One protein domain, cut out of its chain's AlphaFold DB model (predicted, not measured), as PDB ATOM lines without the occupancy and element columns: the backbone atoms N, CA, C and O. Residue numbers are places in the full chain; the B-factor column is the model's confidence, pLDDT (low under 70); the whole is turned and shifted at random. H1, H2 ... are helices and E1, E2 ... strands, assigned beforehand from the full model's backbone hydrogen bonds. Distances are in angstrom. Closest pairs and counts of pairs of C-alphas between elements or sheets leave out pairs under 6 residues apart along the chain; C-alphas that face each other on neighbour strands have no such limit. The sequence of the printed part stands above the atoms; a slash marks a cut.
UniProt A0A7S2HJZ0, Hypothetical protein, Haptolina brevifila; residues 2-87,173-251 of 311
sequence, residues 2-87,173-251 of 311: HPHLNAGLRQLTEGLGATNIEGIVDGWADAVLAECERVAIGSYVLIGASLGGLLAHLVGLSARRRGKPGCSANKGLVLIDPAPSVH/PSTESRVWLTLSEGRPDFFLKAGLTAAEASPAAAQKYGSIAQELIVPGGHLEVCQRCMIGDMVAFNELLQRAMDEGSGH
ATOM      1  N   HIS A   2     192.425  93.018  89.622       26.33
ATOM      2  CA  HIS A   2     191.142  92.383  89.984       26.33
ATOM      3  C   HIS A   2     190.115  93.423  90.506       26.33
ATOM      4  O   HIS A   2     190.473  94.228  91.368       26.33
ATOM      5  N   PRO A   3     188.841  93.417  90.057       31.44
ATOM      6  CA  PRO A   3     187.838  94.428  90.430       31.44
ATOM      7  C   PRO A   3     187.563  94.555  91.938       31.44
ATOM      8  O   PRO A   3     187.280  95.647  92.426       31.44
ATOM      9  N   HIS A   4     187.690  93.457  92.688       31.30
ATOM     10  CA  HIS A   4     187.411  93.411  94.130       31.30
ATOM     11  C   HIS A   4     188.477  94.132  94.968       31.30
ATOM     12  O   HIS A   4     188.149  94.738  95.984       31.30
ATOM     13  N   LEU A   5     189.730  94.167  94.494       37.50
ATOM     14  CA  LEU A   5     190.789  94.963  95.120       37.50
ATOM     15  C   LEU A   5     190.519  96.466  94.944       37.50
ATOM     16  O   LEU A   5     190.764  97.245  95.859       37.50
ATOM     17  N   ASN A   6     189.935  96.870  93.811       43.16
ATOM     18  CA  ASN A   6     189.639  98.271  93.501       43.16
ATOM     19  C   ASN A   6     188.506  98.869  94.353       43.16
ATOM     20  O   ASN A   6     188.555 100.051  94.686       43.16
ATOM     21  N   ALA A   7     187.492  98.080  94.720       42.88
ATOM     22  CA  ALA A   7     186.399  98.557  95.574       42.88
ATOM     23  C   ALA A   7     186.878  98.832  97.012       42.88
ATOM     24  O   ALA A   7     186.566  99.886  97.567       42.88
ATOM     25  N   GLY A   8     187.705  97.940  97.571       49.78
ATOM     26  CA  GLY A   8     188.333  98.139  98.882       49.78
ATOM     27  C   GLY A   8     189.362  99.273  98.880       49.78
ATOM     28  O   GLY A   8     189.356 100.110  99.779       49.78
ATOM     29  N   LEU A   9     190.187  99.374  97.829       46.84
ATOM     30  CA  LEU A   9     191.151 100.468  97.660       46.84
ATOM     31  C   LEU A   9     190.475 101.843  97.586       46.84
ATOM     32  O   LEU A   9     190.994 102.790  98.167       46.84
ATOM     33  N   ARG A  10     189.304 101.962  96.942       48.81
ATOM     34  CA  ARG A  10     188.536 103.222  96.889       48.81
ATOM     35  C   ARG A  10     188.024 103.676  98.262       48.81
ATOM     36  O   ARG A  10     188.049 104.871  98.532       48.81
ATOM     37  N   GLN A  11     187.604 102.762  99.139       51.78
ATOM     38  CA  GLN A  11     187.246 103.120 100.521       51.78
ATOM     39  C   GLN A  11     188.482 103.411 101.379       51.78
ATOM     40  O   GLN A  11     188.475 104.337 102.183       51.78
ATOM     41  N   LEU A  12     189.574 102.675 101.164       52.41
ATOM     42  CA  LEU A  12     190.840 102.903 101.862       52.41
ATOM     43  C   LEU A  12     191.505 104.223 101.453       52.41
ATOM     44  O   LEU A  12     192.186 104.813 102.288       52.41
ATOM     45  N   THR A  13     191.282 104.737 100.232       50.38
ATOM     46  CA  THR A  13     191.878 106.012  99.788       50.38
ATOM     47  C   THR A  13     191.496 107.221 100.649       50.38
ATOM     48  O   THR A  13     192.285 108.161 100.737       50.38
ATOM     49  N   GLU A  14     190.346 107.190 101.329       51.22
ATOM     50  CA  GLU A  14     189.913 108.248 102.258       51.22
ATOM     51  C   GLU A  14     190.504 108.089 103.679       51.22
ATOM     52  O   GLU A  14     190.447 109.024 104.473       51.22
ATOM     53  N   GLY A  15     191.153 106.954 103.980       56.47
ATOM     54  CA  GLY A  15     191.776 106.634 105.274       56.47
ATOM     55  C   GLY A  15     193.298 106.411 105.243       56.47
ATOM     56  O   GLY A  15     193.877 106.073 106.275       56.47
ATOM     57  N   LEU A  16     193.966 106.613 104.098       58.34
ATOM     58  CA  LEU A  16     195.377 106.229 103.896       58.34
ATOM     59  C   LEU A  16     196.341 106.821 104.933       58.34
ATOM     60  O   LEU A  16     197.323 106.180 105.282       58.34
ATOM     61  N   GLY A  17     196.067 108.014 105.469       56.78
ATOM     62  CA  GLY A  17     196.979 108.708 106.388       56.78
ATOM     63  C   GLY A  17     197.321 107.956 107.686       56.78
ATOM     64  O   GLY A  17     198.332 108.286 108.301       56.78
ATOM     65  N   ALA A  18     196.522 106.962 108.094       57.66
ATOM     66  CA  ALA A  18     196.708 106.220 109.348       57.66
ATOM     67  C   ALA A  18     197.240 104.784 109.173       57.66
ATOM     68  O   ALA A  18     197.553 104.122 110.162       57.66
ATOM     69  N   THR A  19     197.340 104.282 107.941       70.56
ATOM     70  CA  THR A  19     197.735 102.891 107.676       70.56
ATOM     71  C   THR A  19     199.250 102.775 107.576       70.56
ATOM     72  O   THR A  19     199.867 103.517 106.819       70.56
ATOM     73  N   ASN A  20     199.854 101.838 108.308       82.75
ATOM     74  CA  ASN A  20     201.235 101.406 108.083       82.75
ATOM     75  C   ASN A  20     201.277 100.247 107.067       82.75
ATOM     76  O   ASN A  20     200.235  99.700 106.689       82.75
ATOM     77  N   ILE A  21     202.476  99.880 106.600       84.25
ATOM     78  CA  ILE A  21     202.615  98.800 105.611       84.25
ATOM     79  C   ILE A  21     202.107  97.472 106.175       84.25
ATOM     80  O   ILE A  21     201.509  96.689 105.444       84.25
ATOM     81  N   GLU A  22     202.303  97.243 107.473       86.00
ATOM     82  CA  GLU A  22     201.910  96.021 108.159       86.00
ATOM     83  C   GLU A  22     200.392  95.843 108.123       86.00
ATOM     84  O   GLU A  22     199.928  94.765 107.777       86.00
ATOM     85  N   GLY A  23     199.617  96.901 108.375       87.06
ATOM     86  CA  GLY A  23     198.155  96.870 108.313       87.06
ATOM     87  C   GLY A  23     197.619  96.596 106.906       87.06
ATOM     88  O   GLY A  23     196.666  95.832 106.754       87.06
ATOM     89  N   ILE A  24     198.250  97.159 105.867       86.31
ATOM     90  CA  ILE A  24     197.886  96.870 104.467       86.31
ATOM     91  C   ILE A  24     198.189  95.410 104.126       86.31
ATOM     92  O   ILE A  24     197.338  94.701 103.589       86.31
ATOM     93  N   VAL A  25     199.399  94.957 104.455       89.94
ATOM     94  CA  VAL A  25     199.859  93.583 104.229       89.94
ATOM     95  C   VAL A  25     198.964  92.578 104.949       89.94
ATOM     96  O   VAL A  25     198.608  91.550 104.379       89.94
ATOM     97  N   ASP A  26     198.590  92.884 106.185       90.44
ATOM     98  CA  ASP A  26     197.714  92.068 107.010       90.44
ATOM     99  C   ASP A  26     196.303  91.983 106.421       90.44
ATOM    100  O   ASP A  26     195.782  90.882 106.264       90.44
ATOM    101  N   GLY A  27     195.729  93.109 105.988       89.88
ATOM    102  CA  GLY A  27     194.432  93.115 105.307       89.88
ATOM    103  C   GLY A  27     194.441  92.329 103.990       89.88
ATOM    104  O   GLY A  27     193.484  91.619 103.682       89.88
ATOM    105  N   TRP A  28     195.529  92.400 103.214       91.94
ATOM    106  CA  TRP A  28     195.684  91.582 102.006       91.94
ATOM    107  C   TRP A  28     195.860  90.097 102.318       91.94
ATOM    108  O   TRP A  28     195.288  89.266 101.614       91.94
ATOM    109  N   ALA A  29     196.604  89.749 103.368       91.19
ATOM    110  CA  ALA A  29     196.733  88.369 103.820       91.19
ATOM    111  C   ALA A  29     195.379  87.786 104.250       91.19
ATOM    112  O   ALA A  29     195.031  86.689 103.814       91.19
ATOM    113  N   ASP A  30     194.593  88.535 105.028       91.00
ATOM    114  CA  ASP A  30     193.247  88.129 105.448       91.00
ATOM    115  C   ASP A  30     192.329  87.922 104.231       91.00
ATOM    116  O   ASP A  30     191.631  86.911 104.147       91.00
ATOM    117  N   ALA A  31     192.382  88.825 103.245       90.62
ATOM    118  CA  ALA A  31     191.604  88.703 102.011       90.62
ATOM    119  C   ALA A  31     191.995  87.467 101.180       90.62
ATOM    120  O   ALA A  31     191.115  86.766 100.680       90.62
ATOM    121  N   VAL A  32     193.294  87.174 101.047       90.50
ATOM    122  CA  VAL A  32     193.784  85.978 100.337       90.50
ATOM    123  C   VAL A  32     193.318  84.701 101.035       90.50
ATOM    124  O   VAL A  32     192.824  83.789 100.372       90.50
ATOM    125  N   LEU A  33     193.449  84.631 102.362       90.19
ATOM    126  CA  LEU A  33     193.039  83.460 103.139       90.19
ATOM    127  C   LEU A  33     191.522  83.239 103.075       90.19
ATOM    128  O   LEU A  33     191.087  82.114 102.830       90.19
ATOM    129  N   ALA A  34     190.733  84.306 103.229       89.88
ATOM    130  CA  ALA A  34     189.278  84.246 103.128       89.88
ATOM    131  C   ALA A  34     188.819  83.787 101.737       89.88
ATOM    132  O   ALA A  34     187.895  82.985 101.621       89.88
ATOM    133  N   GLU A  35     189.482  84.256 100.678       90.50
ATOM    134  CA  GLU A  35     189.186  83.817  99.317       90.50
ATOM    135  C   GLU A  35     189.517  82.332  99.125       90.50
ATOM    136  O   GLU A  35     188.676  81.591  98.622       90.50
ATOM    137  N   CYS A  36     190.687  81.869  99.581       89.94
ATOM    138  CA  CYS A  36     191.061  80.456  99.487       89.94
ATOM    139  C   CYS A  36     190.061  79.545 100.213       89.94
ATOM    140  O   CYS A  36     189.689  78.503  99.672       89.94
ATOM    141  N   GLU A  37     189.588  79.949 101.394       89.56
ATOM    142  CA  GLU A  37     188.529  79.247 102.125       89.56
ATOM    143  C   GLU A  37     187.218  79.236 101.327       89.56
ATOM    144  O   GLU A  37     186.621  78.177 101.123       89.56
ATOM    145  N   ARG A  38     186.808  80.395 100.796       90.38
ATOM    146  CA  ARG A  38     185.574  80.554 100.012       90.38
ATOM    147  C   ARG A  38     185.534  79.654  98.775       90.38
ATOM    148  O   ARG A  38     184.462  79.162  98.426       90.38
ATOM    149  N   VAL A  39     186.667  79.464  98.097       90.25
ATOM    150  CA  VAL A  39     186.764  78.622  96.888       90.25
ATOM    151  C   VAL A  39     187.333  77.223  97.148       90.25
ATOM    152  O   VAL A  39     187.621  76.503  96.196       90.25
ATOM    153  N   ALA A  40     187.477  76.822  98.417       89.44
ATOM    154  CA  ALA A  40     188.025  75.527  98.831       89.44
ATOM    155  C   ALA A  40     189.400  75.197  98.206       89.44
ATOM    156  O   ALA A  40     189.711  74.040  97.912       89.44
ATOM    157  N   ILE A  41     190.243  76.215  98.008       86.56
ATOM    158  CA  ILE A  41     191.618  76.045  97.537       86.56
ATOM    159  C   ILE A  41     192.498  75.646  98.727       86.56
ATOM    160  O   ILE A  41     192.709  76.429  99.652       86.56
ATOM    161  N   GLY A  42     193.056  74.434  98.690       84.25
ATOM    162  CA  GLY A  42     193.946  73.919  99.742       84.25
ATOM    163  C   GLY A  42     195.360  74.516  99.739       84.25
ATOM    164  O   GLY A  42     196.105  74.354 100.702       84.25
ATOM    165  N   SER A  43     195.748  75.220  98.675       87.19
ATOM    166  CA  SER A  43     197.093  75.779  98.529       87.19
ATOM    167  C   SER A  43     197.161  76.859  97.461       87.19
ATOM    168  O   SER A  43     196.508  76.738  96.428       87.19
ATOM    169  N   TYR A  44     198.012  77.860  97.659       90.12
ATOM    170  CA  TYR A  44     198.229  78.929  96.684       90.12
ATOM    171  C   TYR A  44     199.709  79.300  96.575       90.12
ATOM    172  O   TYR A  44     200.514  78.993  97.456       90.12
ATOM    173  N   VAL A  45     200.048  79.986  95.486       91.94
ATOM    174  CA  VAL A  45     201.349  80.614  95.242       91.94
ATOM    175  C   VAL A  45     201.110  82.111  95.081       91.94
ATOM    176  O   VAL A  45     200.175  82.514  94.387       91.94
ATOM    177  N   LEU A  46     201.932  82.941  95.722       94.31
ATOM    178  CA  LEU A  46     201.869  84.390  95.520       94.31
ATOM    179  C   LEU A  46     202.834  84.798  94.415       94.31
ATOM    180  O   LEU A  46     204.016  84.459  94.455       94.31
ATOM    181  N   ILE A  47     202.328  85.562  93.452       95.75
ATOM    182  CA  ILE A  47     203.118  86.101  92.348       95.75
ATOM    183  C   ILE A  47     203.243  87.608  92.543       95.75
ATOM    184  O   ILE A  47     202.237  88.292  92.745       95.75
ATOM    185  N   GLY A  48     204.463  88.136  92.487       95.62
ATOM    186  CA  GLY A  48     204.703  89.567  92.652       95.62
ATOM    187  C   GLY A  48     205.839  90.067  91.774       95.62
ATOM    188  O   GLY A  48     206.902  89.456  91.721       95.62
ATOM    189  N   ALA A  49     205.623  91.201  91.109       95.25
ATOM    190  CA  ALA A  49     206.612  91.842  90.250       95.25
ATOM    191  C   ALA A  49     207.091  93.174  90.839       95.25
ATOM    192  O   ALA A  49     206.279  93.906  91.409       95.25
ATOM    193  N   SER A  50     208.372  93.521  90.691       92.88
ATOM    194  CA  SER A  50     208.918  94.804  91.167       92.88
ATOM    195  C   SER A  50     208.598  95.057  92.654       92.88
ATOM    196  O   SER A  50     208.788  94.172  93.495       92.88
ATOM    197  N   LEU A  51     208.073  96.233  93.016       89.81
ATOM    198  CA  LEU A  51     207.562  96.522  94.362       89.81
ATOM    199  C   LEU A  51     206.475  95.529  94.811       89.81
ATOM    200  O   LEU A  51     206.428  95.143  95.977       89.81
ATOM    201  N   GLY A  52     205.641  95.053  93.885       92.06
ATOM    202  CA  GLY A  52     204.672  93.989  94.139       92.06
ATOM    203  C   GLY A  52     205.319  92.680  94.599       92.06
ATOM    204  O   GLY A  52     204.696  91.942  95.351       92.06
ATOM    205  N   GLY A  53     206.577  92.413  94.235       93.62
ATOM    206  CA  GLY A  53     207.353  91.280  94.750       93.62
ATOM    207  C   GLY A  53     207.700  91.413  96.236       93.62
ATOM    208  O   GLY A  53     207.559  90.453  96.994       93.62
ATOM    209  N   LEU A  54     208.070  92.620  96.690       91.44
ATOM    210  CA  LEU A  54     208.215  92.917  98.122       91.44
ATOM    211  C   LEU A  54     206.895  92.700  98.858       91.44
ATOM    212  O   LEU A  54     206.858  91.998  99.865       91.44
ATOM    213  N   LEU A  55     205.810  93.260  98.332       91.56
ATOM    214  CA  LEU A  55     204.497  93.165  98.959       91.56
ATOM    215  C   LEU A  55     203.982  91.721  99.003       91.56
ATOM    216  O   LEU A  55     203.516  91.288 100.051       91.56
ATOM    217  N   ALA A  56     204.136  90.951  97.923       93.44
ATOM    218  CA  ALA A  56     203.781  89.532  97.881       93.44
ATOM    219  C   ALA A  56     204.537  88.727  98.947       93.44
ATOM    220  O   ALA A  56     203.944  87.896  99.632       93.44
ATOM    221  N   HIS A  57     205.824  89.016  99.149       91.75
ATOM    222  CA  HIS A  57     206.603  88.387 100.209       91.75
ATOM    223  C   HIS A  57     206.063  88.730 101.609       91.75
ATOM    224  O   HIS A  57     205.847  87.831 102.425       91.75
ATOM    225  N   LEU A  58     205.790  90.011 101.879       91.19
ATOM    226  CA  LEU A  58     205.236  90.447 103.165       91.19
ATOM    227  C   LEU A  58     203.849  89.844 103.427       91.19
ATOM    228  O   LEU A  58     203.580  89.390 104.543       91.19
ATOM    229  N   VAL A  59     202.999  89.769 102.400       92.06
ATOM    230  CA  VAL A  59     201.689  89.102 102.459       92.06
ATOM    231  C   VAL A  59     201.859  87.618 102.752       92.06
ATOM    232  O   VAL A  59     201.189  87.104 103.642       92.06
ATOM    233  N   GLY A  60     202.799  86.936 102.095       91.00
ATOM    234  CA  GLY A  60     203.088  85.526 102.356       91.00
ATOM    235  C   GLY A  60     203.529  85.263 103.797       91.00
ATOM    236  O   GLY A  60     203.037  84.331 104.435       91.00
ATOM    237  N   LEU A  61     204.401  86.118 104.338       89.19
ATOM    238  CA  LEU A  61     204.816  86.080 105.743       89.19
ATOM    239  C   LEU A  61     203.638  86.304 106.697       89.19
ATOM    240  O   LEU A  61     203.521  85.619 107.715       89.19
ATOM    241  N   SER A  62     202.782  87.272 106.382       90.81
ATOM    242  CA  SER A  62     201.617  87.618 107.190       90.81
ATOM    243  C   SER A  62     200.558  86.515 107.187       90.81
ATOM    244  O   SER A  62     200.127  86.078 108.256       90.81
ATOM    245  N   ALA A  63     200.217  85.992 106.010       89.56
ATOM    246  CA  ALA A  63     199.264  84.904 105.850       89.56
ATOM    247  C   ALA A  63     199.736  83.637 106.574       89.56
ATOM    248  O   ALA A  63     198.938  82.977 107.233       89.56
ATOM    249  N   ARG A  64     201.043  83.343 106.556       86.88
ATOM    250  CA  ARG A  64     201.612  82.215 107.308       86.88
ATOM    251  C   ARG A  64     201.416  82.352 108.818       86.88
ATOM    252  O   ARG A  64     201.082  81.369 109.467       86.88
ATOM    253  N   ARG A  65     201.609  83.550 109.386       88.88
ATOM    254  CA  ARG A  65     201.392  83.789 110.829       88.88
ATOM    255  C   ARG A  65     199.927  83.625 111.239       88.88
ATOM    256  O   ARG A  65     199.656  83.297 112.389       88.88
ATOM    257  N   ARG A  66     199.006  83.893 110.311       87.25
ATOM    258  CA  ARG A  66     197.549  83.855 110.516       87.25
ATOM    259  C   ARG A  66     196.927  82.499 110.219       87.25
ATOM    260  O   ARG A  66     195.872  82.180 110.760       87.25
ATOM    261  N   GLY A  67     197.555  81.730 109.334       79.25
ATOM    262  CA  GLY A  67     197.068  80.432 108.904       79.25
ATOM    263  C   GLY A  67     196.868  79.501 110.094       79.25
ATOM    264  O   GLY A  67     197.763  79.314 110.918       79.25
ATOM    265  N   LYS A  68     195.682  78.896 110.178       71.19
ATOM    266  CA  LYS A  68     195.450  77.776 111.090       71.19
ATOM    267  C   LYS A  68     196.253  76.565 110.599       71.19
ATOM    268  O   LYS A  68     196.394  76.398 109.385       71.19
ATOM    269  N   PRO A  69     196.719  75.682 111.497       62.59
ATOM    270  CA  PRO A  69     197.218  74.370 111.095       62.59
ATOM    271  C   PRO A  69     196.172  73.672 110.206       62.59
ATOM    272  O   PRO A  69     195.045  73.453 110.648       62.59
ATOM    273  N   GLY A  70     196.515  73.394 108.944       56.50
ATOM    274  CA  GLY A  70     195.615  72.776 107.957       56.50
ATOM    275  C   GLY A  70     194.790  73.730 107.073       56.50
ATOM    276  O   GLY A  70     194.091  73.250 106.187       56.50
ATOM    277  N   CYS A  71     194.866  75.055 107.260       56.69
ATOM    278  CA  CYS A  71     194.344  76.028 106.288       56.69
ATOM    279  C   CYS A  71     195.337  76.243 105.137       56.69
ATOM    280  O   CYS A  71     196.531  75.987 105.294       56.69
ATOM    281  N   SER A  72     194.828  76.740 104.004       61.00
ATOM    282  CA  SER A  72     195.524  76.889 102.723       61.00
ATOM    283  C   SER A  72     196.984  77.307 102.879       61.00
ATOM    284  O   SER A  72     197.289  78.453 103.219       61.00
ATOM    285  N   ALA A  73     197.896  76.364 102.649       75.88
ATOM    286  CA  ALA A  73     199.314  76.627 102.811       75.88
ATOM    287  C   ALA A  73     199.792  77.487 101.637       75.88
ATOM    288  O   ALA A  73     199.628  77.107 100.475       75.88
ATOM    289  N   ASN A  74     200.401  78.635 101.940       80.00
ATOM    290  CA  ASN A  74     201.224  79.333 100.960       80.00
ATOM    291  C   ASN A  74     202.382  78.399 100.574       80.00
ATOM    292  O   ASN A  74     203.275  78.157 101.392       80.00
ATOM    293  N   LYS A  75     202.351  77.862  99.353       85.25
ATOM    294  CA  LYS A  75     203.348  76.895  98.871       85.25
ATOM    295  C   LYS A  75     204.638  77.566  98.422       85.25
ATOM    296  O   LYS A  75     205.686  76.926  98.416       85.25
ATOM    297  N   GLY A  76     204.584  78.857  98.113       90.88
ATOM    298  CA  GLY A  76     205.773  79.637  97.830       90.88
ATOM    299  C   GLY A  76     205.504  80.932  97.086       90.88
ATOM    300  O   GLY A  76     204.369  81.396  96.955       90.88
ATOM    301  N   LEU A  77     206.595  81.536  96.631       94.44
ATOM    302  CA  LEU A  77     206.599  82.839  95.984       94.44
ATOM    303  C   LEU A  77     207.174  82.718  94.577       94.44
ATOM    304  O   LEU A  77     208.248  82.150  94.400       94.44
ATOM    305  N   VAL A  78     206.503  83.312  93.598       96.69
ATOM    306  CA  VAL A  78     207.064  83.550  92.266       96.69
ATOM    307  C   VAL A  78     207.316  85.046  92.140       96.69
ATOM    308  O   VAL A  78     206.384  85.850  92.102       96.69
ATOM    309  N   LEU A  79     208.585  85.434  92.130       97.31
ATOM    310  CA  LEU A  79     208.991  86.835  92.135       97.31
ATOM    311  C   LEU A  79     209.575  87.223  90.781       97.31
ATOM    312  O   LEU A  79     210.505  86.584  90.292       97.31
ATOM    313  N   ILE A  80     209.038  88.291  90.193       97.88
ATOM    314  CA  ILE A  80     209.458  88.814  88.891       97.88
ATOM    315  C   ILE A  80     210.184  90.135  89.116       97.88
ATOM    316  O   ILE A  80     209.590  91.162  89.440       97.88
ATOM    317  N   ASP A  81     211.496  90.081  88.987       96.56
ATOM    318  CA  ASP A  81     212.421  91.188  89.144       96.56
ATOM    319  C   ASP A  81     212.095  92.078  90.363       96.56
ATOM    320  O   ASP A  81     211.879  93.286  90.230       96.56
ATOM    321  N   PRO A  82     211.985  91.493  91.573       95.50
ATOM    322  CA  PRO A  82     211.404  92.168  92.728       95.50
ATOM    323  C   PRO A  82     212.260  93.357  93.180       95.50
ATOM    324  O   PRO A  82     213.485  93.340  93.032       95.50
ATOM    325  N   ALA A  83     211.648  94.373  93.792       90.25
ATOM    326  CA  ALA A  83     212.388  95.412  94.517       90.25
ATOM    327  C   ALA A  83     213.287  94.769  95.595       90.25
ATOM    328  O   ALA A  83     213.060  93.627  95.955       90.25
ATOM    329  N   PRO A  84     214.336  95.409  96.123       83.31
ATOM    330  CA  PRO A  84     215.181  94.746  97.115       83.31
ATOM    331  C   PRO A  84     214.451  94.511  98.448       83.31
ATOM    332  O   PRO A  84     213.766  95.398  98.960       83.31
ATOM    333  N   SER A  85     214.669  93.339  99.050       76.50
ATOM    334  CA  SER A  85     214.183  92.976 100.394       76.50
ATOM    335  C   SER A  85     215.052  93.538 101.529       76.50
ATOM    336  O   SER A  85     214.841  93.228 102.699       76.50
ATOM    337  N   VAL A  86     216.074  94.327 101.194       66.62
ATOM    338  CA  VAL A  86     217.076  94.820 102.141       66.62
ATOM    339  C   VAL A  86     216.760  96.223 102.625       66.62
ATOM    340  O   VAL A  86     216.026  96.974 101.984       66.62
ATOM    341  N   HIS A  87     217.391  96.580 103.743       73.50
ATOM    342  CA  HIS A  87     217.486  97.970 104.148       73.50
ATOM    343  C   HIS A  87     218.095  98.799 103.015       73.50
ATOM    344  O   HIS A  87     219.178  98.466 102.525       73.50
ATOM    345  N   PRO A 173     212.232  87.960 107.897       64.62
ATOM    346  CA  PRO A 173     212.448  86.572 108.254       64.62
ATOM    347  C   PRO A 173     212.633  85.809 106.953       64.62
ATOM    348  O   PRO A 173     211.791  85.935 106.061       64.62
ATOM    349  N   SER A 174     213.733  85.060 106.831       63.56
ATOM    350  CA  SER A 174     213.868  84.124 105.721       63.56
ATOM    351  C   SER A 174     212.628  83.253 105.760       63.56
ATOM    352  O   SER A 174     212.387  82.548 106.744       63.56
ATOM    353  N   THR A 175     211.802  83.352 104.729       62.72
ATOM    354  CA  THR A 175     210.701  82.420 104.601       62.72
ATOM    355  C   THR A 175     211.309  81.038 104.386       62.72
ATOM    356  O   THR A 175     212.255  80.867 103.621       62.72
ATOM    357  N   GLU A 176     210.779  80.035 105.085       70.19
ATOM    358  CA  GLU A 176     210.963  78.634 104.675       70.19
ATOM    359  C   GLU A 176     210.247  78.365 103.341       70.19
ATOM    360  O   GLU A 176     210.464  77.341 102.703       70.19
ATOM    361  N   SER A 177     209.391  79.299 102.909       75.69
ATOM    362  CA  SER A 177     208.762  79.286 101.600       75.69
ATOM    363  C   SER A 177     209.816  79.288 100.500       75.69
ATOM    364  O   SER A 177     210.733  80.109 100.472       75.69
ATOM    365  N   ARG A 178     209.635  78.364  99.561       91.06
ATOM    366  CA  ARG A 178     210.434  78.294  98.346       91.06
ATOM    367  C   ARG A 178     210.126  79.504  97.470       91.06
ATOM    368  O   ARG A 178     208.969  79.915  97.338       91.06
ATOM    369  N   VAL A 179     211.174  80.076  96.896       93.75
ATOM    370  CA  VAL A 179     211.095  81.241  96.018       93.75
ATOM    371  C   VAL A 179     211.570  80.838  94.631       93.75
ATOM    372  O   VAL A 179     212.701  80.381  94.466       93.75
ATOM    373  N   TRP A 180     210.724  81.041  93.629       96.94
ATOM    374  CA  TRP A 180     211.106  80.982  92.227       96.94
ATOM    375  C   TRP A 180     211.295  82.406  91.729       96.94
ATOM    376  O   TRP A 180     210.391  83.239  91.817       96.94
ATOM    377  N   LEU A 181     212.493  82.698  91.248       97.31
ATOM    378  CA  LEU A 181     212.923  84.047  90.934       97.31
ATOM    379  C   LEU A 181     213.119  84.188  89.427       97.31
ATOM    380  O   LEU A 181     213.802  83.381  88.808       97.31
ATOM    381  N   THR A 182     212.529  85.215  88.831       98.19
ATOM    382  CA  THR A 182     212.782  85.611  87.441       98.19
ATOM    383  C   THR A 182     213.402  86.998  87.447       98.19
ATOM    384  O   THR A 182     212.792  87.916  87.980       98.19
ATOM    385  N   LEU A 183     214.603  87.171  86.902       98.12
ATOM    386  CA  LEU A 183     215.348  88.432  86.915       98.12
ATOM    387  C   LEU A 183     215.594  88.931  85.497       98.12
ATOM    388  O   LEU A 183     215.978  88.156  84.624       98.12
ATOM    389  N   SER A 184     215.423  90.234  85.285       97.69
ATOM    390  CA  SER A 184     215.812  90.863  84.025       97.69
ATOM    391  C   SER A 184     217.325  91.101  83.984       97.69
ATOM    392  O   SER A 184     217.935  91.440  85.001       97.69
ATOM    393  N   GLU A 185     217.944  90.968  82.810       97.31
ATOM    394  CA  GLU A 185     219.341  91.389  82.608       97.31
ATOM    395  C   GLU A 185     219.515  92.896  82.858       97.31
ATOM    396  O   GLU A 185     220.514  93.327  83.433       97.31
ATOM    397  N   GLY A 186     218.506  93.699  82.497       96.00
ATOM    398  CA  GLY A 186     218.470  95.147  82.713       96.00
ATOM    399  C   GLY A 186     218.118  95.586  84.140       96.00
ATOM    400  O   GLY A 186     217.928  96.784  84.376       96.00
ATOM    401  N   ARG A 187     218.014  94.655  85.098       94.44
ATOM    402  CA  ARG A 187     217.697  94.942  86.504       94.44
ATOM    403  C   ARG A 187     218.619  96.009  87.111       94.44
ATOM    404  O   ARG A 187     218.083  96.958  87.694       94.44
ATOM    405  N   PRO A 188     219.964  95.905  87.007       95.31
ATOM    406  CA  PRO A 188     220.851  96.871  87.644       95.31
ATOM    407  C   PRO A 188     220.591  98.292  87.144       95.31
ATOM    408  O   PRO A 188     220.421  99.201  87.952       95.31
ATOM    409  N   ASP A 189     220.459  98.467  85.830       93.62
ATOM    410  CA  ASP A 189     220.230  99.772  85.209       93.62
ATOM    411  C   ASP A 189     218.915 100.404  85.664       93.62
ATOM    412  O   ASP A 189     218.868 101.602  85.954       93.62
ATOM    413  N   PHE A 190     217.845  99.609  85.757       91.00
ATOM    414  CA  PHE A 190     216.551 100.091  86.232       91.00
ATOM    415  C   PHE A 190     216.632 100.605  87.671       91.00
ATOM    416  O   PHE A 190     216.241 101.739  87.953       91.00
ATOM    417  N   PHE A 191     217.158  99.787  88.584       89.25
ATOM    418  CA  PHE A 191     217.178 100.133  90.002       89.25
ATOM    419  C   PHE A 191     218.204 101.228  90.324       89.25
ATOM    420  O   PHE A 191     217.926 102.079  91.169       89.25
ATOM    421  N   LEU A 192     219.329 101.292  89.606       89.81
ATOM    422  CA  LEU A 192     220.264 102.420  89.688       89.81
ATOM    423  C   LEU A 192     219.588 103.738  89.282       89.81
ATOM    424  O   LEU A 192     219.702 104.729  90.002       89.81
ATOM    425  N   LYS A 193     218.829 103.749  88.175       84.12
ATOM    426  CA  LYS A 193     218.035 104.923  87.755       84.12
ATOM    427  C   LYS A 193     216.937 105.272  88.759       84.12
ATOM    428  O   LYS A 193     216.634 106.446  88.942       84.12
ATOM    429  N   ALA A 194     216.386 104.272  89.445       79.50
ATOM    430  CA  ALA A 194     215.450 104.474  90.546       79.50
ATOM    431  C   ALA A 194     216.120 105.005  91.832       79.50
ATOM    432  O   ALA A 194     215.423 105.289  92.800       79.50
ATOM    433  N   GLY A 195     217.448 105.169  91.859       80.62
ATOM    434  CA  GLY A 195     218.185 105.772  92.973       80.62
ATOM    435  C   GLY A 195     218.781 104.779  93.975       80.62
ATOM    436  O   GLY A 195     219.287 105.209  95.014       80.62
ATOM    437  N   LEU A 196     218.749 103.477  93.679       86.56
ATOM    438  CA  LEU A 196     219.389 102.450  94.504       86.56
ATOM    439  C   LEU A 196     220.901 102.403  94.250       86.56
ATOM    440  O   LEU A 196     221.411 102.858  93.227       86.56
ATOM    441  N   THR A 197     221.640 101.831  95.192       90.12
ATOM    442  CA  THR A 197     223.069 101.533  95.032       90.12
ATOM    443  C   THR A 197     223.289 100.312  94.141       90.12
ATOM    444  O   THR A 197     222.411  99.467  93.994       90.12
ATOM    445  N   ALA A 198     224.502 100.152  93.606       92.50
ATOM    446  CA  ALA A 198     224.865  98.970  92.818       92.50
ATOM    447  C   ALA A 198     224.664  97.650  93.591       92.50
ATOM    448  O   ALA A 198     224.252  96.648  93.011       92.50
ATOM    449  N   ALA A 199     224.909  97.653  94.906       91.38
ATOM    450  CA  ALA A 199     224.686  96.485  95.752       91.38
ATOM    451  C   ALA A 199     223.191  96.135  95.865       91.38
ATOM    452  O   ALA A 199     222.828  94.965  95.753       91.38
ATOM    453  N   GLU A 200     222.325  97.134  96.046       89.81
ATOM    454  CA  GLU A 200     220.864  96.967  96.136       89.81
ATOM    455  C   GLU A 200     220.231  96.619  94.782       89.81
ATOM    456  O   GLU A 200     219.294  95.827  94.723       89.81
ATOM    457  N   ALA A 201     220.758  97.172  93.691       92.44
ATOM    458  CA  ALA A 201     220.295  96.923  92.328       92.44
ATOM    459  C   ALA A 201     220.734  95.548  91.780       92.44
ATOM    460  O   ALA A 201     220.234  95.100  90.751       92.44
ATOM    461  N   SER A 202     221.664  94.866  92.455       94.12
ATOM    462  CA  SER A 202     222.227  93.599  91.984       94.12
ATOM    463  C   SER A 202     221.219  92.434  92.006       94.12
ATOM    464  O   SER A 202     220.284  92.427  92.818       94.12
ATOM    465  N   PRO A 203     221.434  91.388  91.186       94.38
ATOM    466  CA  PRO A 203     220.727  90.109  91.315       94.38
ATOM    467  C   PRO A 203     220.843  89.496  92.720       94.38
ATOM    468  O   PRO A 203     219.860  89.016  93.280       94.38
ATOM    469  N   ALA A 204     222.018  89.613  93.348       93.56
ATOM    470  CA  ALA A 204     222.271  89.098  94.694       93.56
ATOM    471  C   ALA A 204     221.370  89.737  95.768       93.56
ATOM    472  O   ALA A 204     221.091  89.119  96.796       93.56
ATOM    473  N   ALA A 205     220.881  90.962  95.555       91.44
ATOM    474  CA  ALA A 205     219.897  91.566  96.449       91.44
ATOM    475  C   ALA A 205     218.527  90.873  96.362       91.44
ATOM    476  O   ALA A 205     217.862  90.731  97.386       91.44
ATOM    477  N   ALA A 206     218.120  90.403  95.178       92.19
ATOM    478  CA  ALA A 206     216.873  89.660  94.988       92.19
ATOM    479  C   ALA A 206     216.943  88.227  95.546       92.19
ATOM    480  O   ALA A 206     215.939  87.676  95.986       92.19
ATOM    481  N   GLN A 207     218.135  87.637  95.622       92.19
ATOM    482  CA  GLN A 207     218.328  86.310  96.220       92.19
ATOM    483  C   GLN A 207     218.095  86.291  97.744       92.19
ATOM    484  O   GLN A 207     217.951  85.230  98.340       92.19
ATOM    485  N   LYS A 208     217.992  87.460  98.391       90.50
ATOM    486  CA  LYS A 208     217.723  87.595  99.835       90.50
ATOM    487  C   LYS A 208     216.242  87.453 100.207       90.50
ATOM    488  O   LYS A 208     215.876  87.716 101.349       90.50
ATOM    489  N   TYR A 209     215.372  87.105  99.261       87.69
ATOM    490  CA  TYR A 209     213.937  86.950  99.511       87.69
ATOM    491  C   TYR A 209     213.560  85.662 100.258       87.69
ATOM    492  O   TYR A 209     212.472  85.597 100.822       87.69
ATOM    493  N   GLY A 210     214.434  84.657 100.300       86.12
ATOM    494  CA  GLY A 210     214.166  83.395 100.986       86.12
ATOM    495  C   GLY A 210     215.002  82.256 100.417       86.12
ATOM    496  O   GLY A 210     216.075  82.484  99.857       86.12
ATOM    497  N   SER A 211     214.500  81.028 100.540       90.50
ATOM    498  CA  SER A 211     215.134  79.854  99.934       90.50
ATOM    499  C   SER A 211     214.846  79.821  98.430       90.50
ATOM    500  O   SER A 211     213.755  79.433  98.005       90.50
ATOM    501  N   ILE A 212     215.808  80.271  97.619       94.00
ATOM    502  CA  ILE A 212     215.675  80.274  96.157       94.00
ATOM    503  C   ILE A 212     215.666  78.826  95.653       94.00
ATOM    504  O   ILE A 212     216.684  78.139  95.687       94.00
ATOM    505  N   ALA A 213     214.505  78.363  95.194       94.56
ATOM    506  CA  ALA A 213     214.339  77.041  94.600       94.56
ATOM    507  C   ALA A 213     214.849  77.014  93.158       94.56
ATOM    508  O   ALA A 213     215.473  76.043  92.734       94.56
ATOM    509  N   GLN A 214     214.597  78.093  92.416       96.38
ATOM    510  CA  GLN A 214     215.069  78.255  91.052       96.38
ATOM    511  C   GLN A 214     215.196  79.737  90.704       96.38
ATOM    512  O   GLN A 214     214.374  80.551  91.122       96.38
ATOM    513  N   GLU A 215     216.195  80.060  89.890       97.31
ATOM    514  CA  GLU A 215     216.381  81.377  89.295       97.31
ATOM    515  C   GLU A 215     216.356  81.274  87.762       97.31
ATOM    516  O   GLU A 215     216.918  80.344  87.180       97.31
ATOM    517  N   LEU A 216     215.685  82.223  87.117       97.62
ATOM    518  CA  LEU A 216     215.621  82.402  85.672       97.62
ATOM    519  C   LEU A 216     216.091  83.821  85.344       97.62
ATOM    520  O   LEU A 216     215.439  84.785  85.732       97.62
ATOM    521  N   ILE A 217     217.193  83.956  84.611       97.69
ATOM    522  CA  ILE A 217     217.637  85.248  84.072       97.69
ATOM    523  C   ILE A 217     217.108  85.375  82.648       97.69
ATOM    524  O   ILE A 217     217.230  84.441  81.854       97.69
ATOM    525  N   VAL A 218     216.498  86.514  82.338       97.25
ATOM    526  CA  VAL A 218     215.813  86.751  81.068       97.25
ATOM    527  C   VAL A 218     216.282  88.048  80.408       97.25
ATOM    528  O   VAL A 218     216.351  89.081  81.084       97.25
ATOM    529  N   PRO A 219     216.572  88.018  79.091       97.19
ATOM    530  CA  PRO A 219     216.945  89.214  78.350       97.19
ATOM    531  C   PRO A 219     215.844  90.270  78.374       97.19
ATOM    532  O   PRO A 219     214.658  89.942  78.264       97.19
ATOM    533  N   GLY A 220     216.260  91.532  78.464       96.25
ATOM    534  CA  GLY A 220     215.373  92.693  78.436       96.25
ATOM    535  C   GLY A 220     215.491  93.582  79.671       96.25
ATOM    536  O   GLY A 220     216.228  93.302  80.623       96.25
ATOM    537  N   GLY A 221     214.761  94.695  79.635       95.00
ATOM    538  CA  GLY A 221     214.660  95.622  80.762       95.00
ATOM    539  C   GLY A 221     213.661  95.157  81.826       95.00
ATOM    540  O   GLY A 221     212.767  94.362  81.544       95.00
ATOM    541  N   HIS A 222     213.761  95.726  83.030       93.56
ATOM    542  CA  HIS A 222     212.856  95.456  84.159       93.56
ATOM    543  C   HIS A 222     211.371  95.442  83.770       93.56
ATOM    544  O   HIS A 222     210.659  94.471  84.023       93.56
ATOM    545  N   LEU A 223     210.907  96.521  83.130       91.19
ATOM    546  CA  LEU A 223     209.499  96.696  82.770       91.19
ATOM    547  C   LEU A 223     209.053  95.712  81.689       91.19
ATOM    548  O   LEU A 223     207.970  95.145  81.792       91.19
ATOM    549  N   GLU A 224     209.902  95.484  80.688       93.88
ATOM    550  CA  GLU A 224     209.628  94.556  79.593       93.88
ATOM    551  C   GLU A 224     209.455  93.130  80.125       93.88
ATOM    552  O   GLU A 224     208.453  92.476  79.840       93.88
ATOM    553  N   VAL A 225     210.394  92.674  80.960       95.81
ATOM    554  CA  VAL A 225     210.342  91.348  81.582       95.81
ATOM    555  C   VAL A 225     209.117  91.222  82.486       95.81
ATOM    556  O   VAL A 225     208.367  90.254  82.356       95.81
ATOM    557  N   CYS A 226     208.854  92.210  83.350       94.25
ATOM    558  CA  CYS A 226     207.659  92.204  84.195       94.25
ATOM    559  C   CYS A 226     206.379  92.082  83.357       94.25
ATOM    560  O   CYS A 226     205.519  91.256  83.665       94.25
ATOM    561  N   GLN A 227     206.257  92.862  82.282       92.50
ATOM    562  CA  GLN A 227     205.086  92.841  81.414       92.50
ATOM    563  C   GLN A 227     204.927  91.495  80.702       92.50
ATOM    564  O   GLN A 227     203.844  90.912  80.759       92.50
ATOM    565  N   ARG A 228     205.990  90.983  80.073       95.00
ATOM    566  CA  ARG A 228     205.970  89.724  79.315       95.00
ATOM    567  C   ARG A 228     205.644  88.517  80.200       95.00
ATOM    568  O   ARG A 228     204.857  87.664  79.792       95.00
ATOM    569  N   CYS A 229     206.160  88.480  81.432       94.69
ATOM    570  CA  CYS A 229     205.770  87.480  82.430       94.69
ATOM    571  C   CYS A 229     204.284  87.599  82.806       94.69
ATOM    572  O   CYS A 229     203.572  86.599  82.820       94.69
ATOM    573  N   MET A 230     203.794  88.815  83.076       89.94
ATOM    574  CA  MET A 230     202.408  89.042  83.511       89.94
ATOM    575  C   MET A 230     201.360  88.718  82.439       89.94
ATOM    576  O   MET A 230     200.246  88.330  82.790       89.94
ATOM    577  N   ILE A 231     201.690  88.879  81.154       92.31
ATOM    578  CA  ILE A 231     200.798  88.515  80.038       92.31
ATOM    579  C   ILE A 231     200.989  87.067  79.556       92.31
ATOM    580  O   ILE A 231     200.282  86.639  78.648       92.31
ATOM    581  N   GLY A 232     201.929  86.317  80.141       92.94
ATOM    582  CA  GLY A 232     202.183  84.916  79.793       92.94
ATOM    583  C   GLY A 232     202.896  84.699  78.453       92.94
ATOM    584  O   GLY A 232     202.859  83.592  77.924       92.94
ATOM    585  N   ASP A 233     203.572  85.715  77.910       94.56
ATOM    586  CA  ASP A 233     204.284  85.655  76.617       94.56
ATOM    587  C   ASP A 233     205.674  84.986  76.727       94.56
ATOM    588  O   ASP A 233     206.407  84.810  75.757       94.56
ATOM    589  N   MET A 234     206.078  84.586  77.934       96.19
ATOM    590  CA  MET A 234     207.383  83.974  78.183       96.19
ATOM    591  C   MET A 234     207.250  82.503  78.538       96.19
ATOM    592  O   MET A 234     206.987  82.157  79.686       96.19
ATOM    593  N   VAL A 235     207.535  81.633  77.564       96.81
ATOM    594  CA  VAL A 235     207.493  80.169  77.734       96.81
ATOM    595  C   VAL A 235     208.312  79.717  78.948       96.81
ATOM    596  O   VAL A 235     207.777  79.039  79.819       96.81
ATOM    597  N   ALA A 236     209.560  80.175  79.076       96.50
ATOM    598  CA  ALA A 236     210.427  79.809  80.201       96.50
ATOM    599  C   ALA A 236     209.867  80.247  81.570       96.50
ATOM    600  O   ALA A 236     210.023  79.534  82.562       96.50
ATOM    601  N   PHE A 237     209.196  81.405  81.633       96.88
ATOM    602  CA  PHE A 237     208.520  81.854  82.851       96.88
ATOM    603  C   PHE A 237     207.296  80.985  83.158       96.88
ATOM    604  O   PHE A 237     207.126  80.567  84.298       96.88
ATOM    605  N   ASN A 238     206.484  80.658  82.150       96.50
ATOM    606  CA  ASN A 238     205.310  79.799  82.315       96.50
ATOM    607  C   ASN A 238     205.704  78.397  82.809       96.50
ATOM    608  O   ASN A 238     205.051  77.853  83.693       96.50
ATOM    609  N   GLU A 239     206.807  77.837  82.308       96.81
ATOM    610  CA  GLU A 239     207.359  76.559  82.784       96.81
ATOM    611  C   GLU A 239     207.876  76.633  84.229       96.81
ATOM    612  O   GLU A 239     207.776  75.667  84.987       96.81
ATOM    613  N   LEU A 240     208.470  77.761  84.625       95.50
ATOM    614  CA  LEU A 240     208.880  78.009  86.008       95.50
ATOM    615  C   LEU A 240     207.657  78.159  86.928       95.50
ATOM    616  O   LEU A 240     207.636  77.575  88.009       95.50
ATOM    617  N   LEU A 241     206.623  78.875  86.483       95.00
ATOM    618  CA  LEU A 241     205.363  79.026  87.208       95.00
ATOM    619  C   LEU A 241     204.643  77.682  87.370       95.00
ATOM    620  O   LEU A 241     204.189  77.367  88.466       95.00
ATOM    621  N   GLN A 242     204.588  76.867  86.313       94.88
ATOM    622  CA  GLN A 242     204.000  75.529  86.373       94.88
ATOM    623  C   GLN A 242     204.715  74.659  87.411       94.88
ATOM    624  O   GLN A 242     204.062  74.083  88.274       94.88
ATOM    625  N   ARG A 243     206.053  74.658  87.417       93.50
ATOM    626  CA  ARG A 243     206.838  73.948  88.440       93.50
ATOM    627  C   ARG A 243     206.576  74.455  89.854       93.50
ATOM    628  O   ARG A 243     206.460  73.645  90.766       93.50
ATOM    629  N   ALA A 244     206.443  75.768  90.043       92.25
ATOM    630  CA  ALA A 244     206.104  76.337  91.347       92.25
ATOM    631  C   ALA A 244     204.740  75.840  91.859       92.25
ATOM    632  O   ALA A 244     204.583  75.572  93.053       92.25
ATOM    633  N   MET A 245     203.766  75.679  90.958       90.56
ATOM    634  CA  MET A 245     202.456  75.110  91.286       90.56
ATOM    635  C   MET A 245     202.536  73.600  91.563       90.56
ATOM    636  O   MET A 245     201.974  73.135  92.556       90.56
ATOM    637  N   ASP A 246     203.271  72.848  90.740       90.38
ATOM    638  CA  ASP A 246     203.382  71.387  90.843       90.38
ATOM    639  C   ASP A 246     204.164  70.956  92.091       90.38
ATOM    640  O   ASP A 246     203.698  70.117  92.866       90.38
ATOM    641  N   GLU A 247     205.332  71.551  92.346       84.19
ATOM    642  CA  GLU A 247     206.170  71.218  93.507       84.19
ATOM    643  C   GLU A 247     205.500  71.593  94.836       84.19
ATOM    644  O   GLU A 247     205.756  70.959  95.863       84.19
ATOM    645  N   GLY A 248     204.585  72.566  94.819       66.50
ATOM    646  CA  GLY A 248     203.737  72.882  95.965       66.50
ATOM    647  C   GLY A 248     202.821  71.724  96.385       66.50
ATOM    648  O   GLY A 248     202.489  71.599  97.566       66.50
ATOM    649  N   SER A 249     202.446  70.838  95.460       65.06
ATOM    650  CA  SER A 249     201.536  69.719  95.743       65.06
ATOM    651  C   SER A 249     202.213  68.521  96.430       65.06
ATOM    652  O   SER A 249     201.543  67.746  97.107       65.06
ATOM    653  N   GLY A 250     203.539  68.376  96.304       57.72
ATOM    654  CA  GLY A 250     204.249  67.145  96.679       57.72
ATOM    655  C   GLY A 250     204.704  67.028  98.141       57.72
ATOM    656  O   GLY A 250     204.983  65.919  98.594       57.72
ATOM    657  N   HIS A 251     204.796  68.130  98.894       54.66
ATOM    658  CA  HIS A 251     205.376  68.107 100.251       54.66
ATOM    659  C   HIS A 251     204.435  67.594 101.351       54.66
ATOM    660  O   HIS A 251     204.905  67.183 102.406       54.66
TER     661      HIS A 251
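What this domain is: This is residues 2 to 87 and 173 to 251 of the 311 residues of the protein "Hypothetical protein" of Haptolina brevifila (UniProt A0A7S2HJZ0). A twisted sheet of four parallel strands makes the core of three layers, helices on both faces of a sheet: H3 and H6 cover one face, H8 runs along the other, and H7 lies on H8's face beside the strands. H2 crosses H3, the short H4 and H5 form a small corner off the sheet, and residues 6 to 11 of H1 stick out. The printed part has 165 residues with eight named helices and four named strands, in the order H1 H2 E1 H3 E2 E3 H4 H5 H6 E4 H7 H8; the sheet's order is E1 E2 E3 E4 and the class is mixed, helices and strands. The whole is compact, with a radius of gyration of the C-alphas of 16.1 A and spans of 43 by 40 by 30 A.

How they stand to each other: H1, residues 3 to 12, is apart from H2, residues 21 to 38. With residues 25 to 33 alone, H2 touches H3, residues 51 to 66, at a steep tilt of 66 degrees, the same way; their closest C-alphas, Ala 29 and Ala 63, are 4.7 A apart. E1, residues 43 to 49, H3 and E2, residues 73 to 80, form a strand-helix-strand unit, two parallel neighbour strands with a helix between, its crossover right-handed. N 46 and O 76 are within hydrogen-bond range at 3.1 A. H3 lies over E2 at a height over the sheet of 8.5 A. E3, residues 175 to 184, bends by 69 degrees at residue 178; N 180 and O 77 of E2 are 2.8 A apart. H4, residues 187 to 193, touches H5, residues 198 to 201, closest at the C-alphas of Pro 188 and Ala 201, 4.7 A. H6, residues 203 to 209, lies over E3 at a height over the sheet of 8.6 A, and with H4 and H5 it stands between E3 and E4, residues 210 to 218, in a second such unit. N 181 and O 214 are 2.9 A apart. H7, residues 222 to 230, is over none of the strands. H8, residues 235 to 250, lies over E2 and E3; the closest C-alphas of E2 and H8, Lys 75 and Gly 248, are 5.0 A apart. Every O i to N i+4 pair is within hydrogen-bond range in H2, H3, H4 and H7, against 5 of 6 in H1, 10 of 12 in H8 and 1 of 3 in H6, which has 3 of 4 O i to N i+3 pairs within range; H5 is too short for an O i to N i+4 pair.

Where its parts are: H1 begins at C-alpha 3 (187.838, 94.428, 90.430). From first to last C-alpha, H2 measures 25.6 A, H3 22.8 A, E3 22.8 A and H8 23.2 A. H8 ends at C-alpha 250 (204.249, 67.145, 96.679).

The domain as a whole: The C-alphas farthest apart, Gly 70 and Lys 193, are 44.1 A apart. Residues 88 to 172 are not printed, and C-alphas 87 and 173 are 13.1 A apart across this cut. Of the links that are printed whole, none is long. The mean pLDDT of the printed part is 84.2; residues 2 to 18, 69 to 72, 86, 173 to 175 and 248 to 251 are under 70.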